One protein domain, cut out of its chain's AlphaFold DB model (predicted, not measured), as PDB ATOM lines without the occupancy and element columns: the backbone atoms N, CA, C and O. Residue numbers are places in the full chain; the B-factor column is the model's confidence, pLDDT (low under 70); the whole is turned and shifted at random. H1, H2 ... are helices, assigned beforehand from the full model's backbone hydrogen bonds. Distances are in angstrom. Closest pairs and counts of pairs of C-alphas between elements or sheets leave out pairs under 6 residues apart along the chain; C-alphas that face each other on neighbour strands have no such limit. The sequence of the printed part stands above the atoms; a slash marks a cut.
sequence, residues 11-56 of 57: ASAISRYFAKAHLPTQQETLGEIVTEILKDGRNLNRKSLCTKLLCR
ATOM      1  N   ALA A  11      29.225  15.589  -3.085       83.50
ATOM      2  CA  ALA A  11      29.362  16.179  -4.407       83.50
ATOM      3  C   ALA A  11      30.723  16.878  -4.598       83.50
ATOM      4  O   ALA A  11      31.418  16.583  -5.567       83.50
ATOM      5  N   SER A  12      31.174  17.723  -3.667       85.00
ATOM      6  CA  SER A  12      32.507  18.349  -3.699       85.00
ATOM      7  C   SER A  12      33.641  17.322  -3.682       85.00
ATOM      8  O   SER A  12      34.633  17.489  -4.396       85.00
ATOM      9  N   ALA A  13      33.510  16.249  -2.898       85.94
ATOM     10  CA  ALA A  13      34.502  15.175  -2.855       85.94
ATOM     11  C   ALA A  13      34.577  14.412  -4.189       85.94
ATOM     12  O   ALA A  13      35.674  14.186  -4.700       85.94
ATOM     13  N   ILE A  14      33.423  14.092  -4.783       85.44
ATOM     14  CA  ILE A  14      33.311  13.440  -6.095       85.44
ATOM     15  C   ILE A  14      33.901  14.336  -7.192       85.44
ATOM     16  O   ILE A  14      34.760  13.896  -7.952       85.44
ATOM     17  N   SER A  15      33.523  15.614  -7.234       86.00
ATOM     18  CA  SER A  15      34.055  16.578  -8.206       86.00
ATOM     19  C   SER A  15      35.569  16.727  -8.093       86.00
ATOM     20  O   SER A  15      36.269  16.758  -9.100       86.00
ATOM     21  N   ARG A  16      36.107  16.771  -6.869       85.38
ATOM     22  CA  ARG A  16      37.555  16.861  -6.637       85.38
ATOM     23  C   ARG A  16      38.286  15.579  -7.021       85.38
ATOM     24  O   ARG A  16      39.428  15.660  -7.462       85.38
ATOM     25  N   TYR A  17      37.648  14.424  -6.850       85.75
ATOM     26  CA  TYR A  17      38.174  13.149  -7.318       85.75
ATOM     27  C   TYR A  17      38.273  13.136  -8.842       85.75
ATOM     28  O   TYR A  17      39.365  12.932  -9.348       85.75
ATOM     29  N   PHE A  18      37.201  13.458  -9.572       81.94
ATOM     30  CA  PHE A  18      37.237  13.494 -11.039       81.94
ATOM     31  C   PHE A  18      38.123  14.610 -11.604       81.94
ATOM     32  O   PHE A  18      38.736  14.422 -12.646       81.94
ATOM     33  N   ALA A  19      38.259  15.738 -10.900       80.38
ATOM     34  CA  ALA A  19      39.193  16.802 -11.278       80.38
ATOM     35  C   ALA A  19      40.670  16.416 -11.076       80.38
ATOM     36  O   ALA A  19      41.542  16.974 -11.735       80.38
ATOM     37  N   LYS A  20      40.963  15.499 -10.143       79.75
ATOM     38  CA  LYS A  20      42.314  14.959  -9.908       79.75
ATOM     39  C   LYS A  20      42.573  13.646 -10.638       79.75
ATOM     40  O   LYS A  20      43.729  13.275 -10.813       79.75
ATOM     41  N   ALA A  21      41.521  12.920 -10.998       79.19
ATOM     42  CA  ALA A  21      41.624  11.707 -11.776       79.19
ATOM     43  C   ALA A  21      42.200  12.087 -13.138       79.19
ATOM     44  O   ALA A  21      41.681  12.963 -13.827       79.19
ATOM     45  N   HIS A  22      43.291  11.433 -13.519       78.44
ATOM     46  CA  HIS A  22      43.778  11.498 -14.887       78.44
ATOM     47  C   HIS A  22      42.800  10.704 -15.752       78.44
ATOM     48  O   HIS A  22      42.936   9.492 -15.909       78.44
ATOM     49  N   LEU A  23      41.760  11.375 -16.254       81.81
ATOM     50  CA  LEU A  23      40.963  10.803 -17.327       81.81
ATOM     51  C   LEU A  23      41.836  10.786 -18.584       81.81
ATOM     52  O   LEU A  23      42.465  11.807 -18.883       81.81
ATOM     53  N   PRO A  24      41.888   9.659 -19.312       83.56
ATOM     54  CA  PRO A  24      42.625   9.607 -20.558       83.56
ATOM     55  C   PRO A  24      42.078  10.675 -21.499       83.56
ATOM     56  O   PRO A  24      40.867  10.832 -21.682       83.56
ATOM     57  N   THR A  25      42.987  11.425 -22.103       89.25
ATOM     58  CA  THR A  25      42.642  12.360 -23.164       89.25
ATOM     59  C   THR A  25      42.032  11.605 -24.343       89.25
ATOM     60  O   THR A  25      42.193  10.391 -24.512       89.25
ATOM     61  N   GLN A  26      41.344  12.331 -25.222       88.19
ATOM     62  CA  GLN A  26      40.818  11.747 -26.454       88.19
ATOM     63  C   GLN A  26      41.934  11.101 -27.296       88.19
ATOM     64  O   GLN A  26      41.727  10.037 -27.876       88.19
ATOM     65  N   GLN A  27      43.121  11.716 -27.329       91.38
ATOM     66  CA  GLN A  27      44.289  11.197 -28.041       91.38
ATOM     67  C   GLN A  27      44.778   9.875 -27.433       91.38
ATOM     68  O   GLN A  27      45.024   8.924 -28.171       91.38
ATOM     69  N   GLU A  28      44.882   9.794 -26.104       92.69
ATOM     70  CA  GLU A  28      45.269   8.564 -25.401       92.69
ATOM     71  C   GLU A  28      44.240   7.456 -25.627       92.69
ATOM     72  O   GLU A  28      44.605   6.344 -25.999       92.69
ATOM     73  N   THR A  29      42.950   7.785 -25.525       92.06
ATOM     74  CA  THR A  29      41.854   6.841 -25.785       92.06
ATOM     75  C   THR A  29      41.911   6.300 -27.216       92.06
ATOM     76  O   THR A  29      41.798   5.095 -27.442       92.06
ATOM     77  N   LEU A  30      42.117   7.175 -28.206       93.75
ATOM     78  CA  LEU A  30      42.273   6.763 -29.602       93.75
ATOM     79  C   LEU A  30      43.535   5.917 -29.807       93.75
ATOM     80  O   LEU A  30      43.478   4.914 -30.516       93.75
ATOM     81  N   GLY A  31      44.650   6.282 -29.171       95.31
ATOM     82  CA  GLY A  31      45.907   5.533 -29.215       95.31
ATOM     83  C   GLY A  31      45.777   4.116 -28.655       95.31
ATOM     84  O   GLY A  31      46.271   3.165 -29.267       95.31
ATOM     85  N   GLU A  32      45.062   3.947 -27.544       95.44
ATOM     86  CA  GLU A  32      44.741   2.627 -26.995       95.44
ATOM     87  C   GLU A  32      43.917   1.786 -27.969       95.44
ATOM     88  O   GLU A  32      44.267   0.636 -28.232       95.44
ATOM     89  N   ILE A  33      42.857   2.358 -28.552       95.88
ATOM     90  CA  ILE A  33      41.995   1.638 -29.498       95.88
ATOM     91  C   ILE A  33      42.793   1.198 -30.733       95.88
ATOM     92  O   ILE A  33      42.684   0.052 -31.172       95.88
ATOM     93  N   VAL A  34      43.623   2.085 -31.286       97.31
ATOM     94  CA  VAL A  34      44.529   1.779 -32.406       97.31
ATOM     95  C   VAL A  34      45.474   0.640 -32.022       97.31
ATOM     96  O   VAL A  34      45.610  -0.324 -32.775       97.31
ATOM     97  N   THR A  35      46.077   0.710 -30.834       97.44
ATOM     98  CA  THR A  35      47.005  -0.313 -30.333       97.44
ATOM     99  C   THR A  35      46.322  -1.668 -30.187       97.44
ATOM    100  O   THR A  35      46.893  -2.682 -30.580       97.44
ATOM    101  N   GLU A  36      45.094  -1.709 -29.671       96.81
ATOM    102  CA  GLU A  36      44.312  -2.943 -29.595       96.81
ATOM    103  C   GLU A  36      44.002  -3.524 -30.973       96.81
ATOM    104  O   GLU A  36      44.174  -4.720 -31.175       96.81
ATOM    105  N   ILE A  37      43.570  -2.699 -31.932       97.19
ATOM    106  CA  ILE A  37      43.255  -3.165 -33.292       97.19
ATOM    107  C   ILE A  37      44.485  -3.813 -33.937       97.19
ATOM    108  O   ILE A  37      44.367  -4.872 -34.555       97.19
ATOM    109  N   LEU A  38      45.659  -3.201 -33.760       97.25
ATOM    110  CA  LEU A  38      46.922  -3.731 -34.272       97.25
ATOM    111  C   LEU A  38      47.350  -5.009 -33.538       97.25
ATOM    112  O   LEU A  38      47.778  -5.959 -34.189       97.25
ATOM    113  N   LYS A  39      47.201  -5.063 -32.208       97.50
ATOM    114  CA  LYS A  39      47.481  -6.268 -31.405       97.50
ATOM    115  C   LYS A  39      46.560  -7.434 -31.761       97.50
ATOM    116  O   LYS A  39      47.015  -8.572 -31.785       97.50
ATOM    117  N   ASP A  40      45.309  -7.147 -32.112       96.12
ATOM    118  CA  ASP A  40      44.349  -8.130 -32.624       96.12
ATOM    119  C   ASP A  40      44.703  -8.609 -34.052       96.12
ATOM    120  O   ASP A  40      43.982  -9.431 -34.622       96.12
ATOM    121  N   GLY A  41      45.764  -8.071 -34.674       96.38
ATOM    122  CA  GLY A  41      46.166  -8.377 -36.048       96.38
ATOM    123  C   GLY A  41      45.171  -7.881 -37.101       96.38
ATOM    124  O   GLY A  41      45.164  -8.365 -38.233       96.38
ATOM    125  N   ARG A  42      44.283  -6.944 -36.741       96.12
ATOM    126  CA  ARG A  42      43.232  -6.442 -37.630       96.12
ATOM    127  C   ARG A  42      43.714  -5.221 -38.404       96.12
ATOM    128  O   ARG A  42      44.523  -4.426 -37.936       96.12
ATOM    129  N   ASN A  43      43.132  -5.026 -39.585       96.38
ATOM    130  CA  ASN A  43      43.362  -3.812 -40.359       96.38
ATOM    131  C   ASN A  43      42.771  -2.585 -39.661       96.38
ATOM    132  O   ASN A  43      41.619  -2.593 -39.203       96.38
ATOM    133  N   LEU A  44      43.550  -1.507 -39.657       96.81
ATOM    134  CA  LEU A  44      43.145  -0.231 -39.099       96.81
ATOM    135  C   LEU A  44      42.312   0.530 -40.129       96.81
ATOM    136  O   LEU A  44      42.808   0.999 -41.149       96.81
ATOM    137  N   ASN A  45      41.008   0.591 -39.891       96.50
ATOM    138  CA  ASN A  45      40.056   1.258 -40.764       96.50
ATOM    139  C   ASN A  45      38.913   1.842 -39.928       96.50
ATOM    140  O   ASN A  45      38.784   1.559 -38.738       96.50
ATOM    141  N   ARG A  46      38.053   2.657 -40.550       97.06
ATOM    142  CA  ARG A  46      36.942   3.288 -39.822       97.06
ATOM    143  C   ARG A  46      36.015   2.270 -39.167       97.06
ATOM    144  O   ARG A  46      35.552   2.521 -38.066       97.06
ATOM    145  N   LYS A  47      35.757   1.123 -39.806       97.31
ATOM    146  CA  LYS A  47      34.874   0.090 -39.249       97.31
ATOM    147  C   LYS A  47      35.466  -0.497 -37.968       97.31
ATOM    148  O   LYS A  47      34.777  -0.504 -36.958       97.31
ATOM    149  N   SER A  48      36.725  -0.937 -37.982       96.75
ATOM    150  CA  SER A  48      37.382  -1.500 -36.794       96.75
ATOM    151  C   SER A  48      37.527  -0.470 -35.673       96.75
ATOM    152  O   SER A  48      37.254  -0.797 -34.518       96.75
ATOM    153  N   LEU A  49      37.852   0.779 -36.017       96.12
ATOM    154  CA  LEU A  49      37.928   1.894 -35.073       96.12
ATOM    155  C   LEU A  49      36.571   2.193 -34.423       96.12
ATOM    156  O   LEU A  49      36.463   2.199 -33.200       96.12
ATOM    157  N   CYS A  50      35.522   2.391 -35.226       96.06
ATOM    158  CA  CYS A  50      34.178   2.680 -34.731       96.06
ATOM    159  C   CYS A  50      33.597   1.519 -33.921       96.06
ATOM    160  O   CYS A  50      32.977   1.768 -32.897       96.06
ATOM    161  N   THR A  51      33.814   0.263 -34.330       96.31
ATOM    162  CA  THR A  51      33.369  -0.900 -33.548       96.31
ATOM    163  C   THR A  51      33.989  -0.891 -32.153       96.31
ATOM    164  O   THR A  51      33.262  -1.012 -31.173       96.31
ATOM    165  N   LYS A  52      35.309  -0.702 -32.042       94.94
ATOM    166  CA  LYS A  52      35.992  -0.656 -30.741       94.94
ATOM    167  C   LYS A  52      35.565   0.548 -29.900       94.94
ATOM    168  O   LYS A  52      35.380   0.395 -28.698       94.94
ATOM    169  N   LEU A  53      35.380   1.714 -30.524       93.94
ATOM    170  CA  LEU A  53      34.904   2.915 -29.838       93.94
ATOM    171  C   LEU A  53      33.490   2.717 -29.273       93.94
ATOM    172  O   LEU A  53      33.260   3.020 -28.111       93.94
ATOM    173  N   LEU A  54      32.570   2.153 -30.065       94.62
ATOM    174  CA  LEU A  54      31.202   1.858 -29.630       94.62
ATOM    175  C   LEU A  54      31.150   0.820 -28.504       94.62
ATOM    176  O   LEU A  54      30.286   0.920 -27.651       94.62
ATOM    177  N   CYS A  55      32.068  -0.151 -28.464       92.50
ATOM    178  CA  CYS A  55      32.147  -1.111 -27.355       92.50
ATOM    179  C   CYS A  55      32.605  -0.493 -26.022       92.50
ATOM    180  O   CYS A  55      32.512  -1.165 -24.998       92.50
ATOM    181  N   ARG A  56      33.158   0.726 -26.034       86.69
ATOM    182  CA  ARG A  56      33.637   1.442 -24.840       86.69
ATOM    183  C   ARG A  56      32.666   2.535 -24.358       86.69
ATOM    184  O   ARG A  56      32.933   3.124 -23.313       86.69
TER     185      ARG A  56
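Overview. This is residues 11 to 56 of the 57 residues of an uncharacterized protein of Citrobacter freundii (UniProt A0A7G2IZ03). A small head of two helices, H2 and H3, stands at one end of the model, and a free arm, residues 11 to 23 with H1 in it, sticks out from it along the longest axis. In the head the chain folds back after H2, and the shorter H3 packs on part of it at a steep angle, while H1 touches neither. The printed part has 46 residues with three named helices, in the order H1, H2, H3 along the chain, and no named strand; the class is all helix. The whole is only just extended, close to loose, with a radius of gyration of the C-alphas of 14.5 A and spans of 44 by 15 by 14 A.

Along the chain. The printed part begins with H1, residues 11 to 20, which runs 14.1 A from the C-alpha of Ala 11 at (29.362, 16.179, -4.407) to that of Lys 20. After a tight link of 5 residues comes H2, residues 26 to 39, the longest helix with 14 residues; it begins at C-alpha 26, at (40.818, 11.747, -26.454), and its first and last C-alphas are 19.8 A apart. A short link of 6 residues leads to H3, residues 46 to 54, which is 11.8 A from first to last C-alpha and ends at C-alpha 54, at (31.202, 1.858, -29.630).

Arrangement. H1 is apart from H2, and it is also apart from H3. Residues 11 to 23, of which 11 to 20 belong to H1, stand free. H2 and H3 touch, with 6 pairs of C-alphas within 8 A, and H2 does so with residues 33 to 37 alone. Their closest C-alphas are those of Ile 33 and Lys 52, 6.5 A apart. Their lines stand at a steep tilt of 65 degrees, and they run opposite ways; their centres are 10.5 A apart. In H1, H2 and H3 every pair of O i and N i+4 is within hydrogen-bond range.

Size, cuts and confidence. The outline is a rod of 44 by 15 by 14 A; without residues 11 to 23, which stand free, the body of 33 residues spans 24 by 17 by 13 A and has a radius of gyration of 8.8 A. The two C-alphas farthest apart are those of Ser 12 and Asn 43, at 44.2 A. The printed part has no cut, and neither link is long. The mean pLDDT of the printed part is 91.3, and no printed residue is under 70; the mean is 84 in H1, 95 in H2 and 96 in H3.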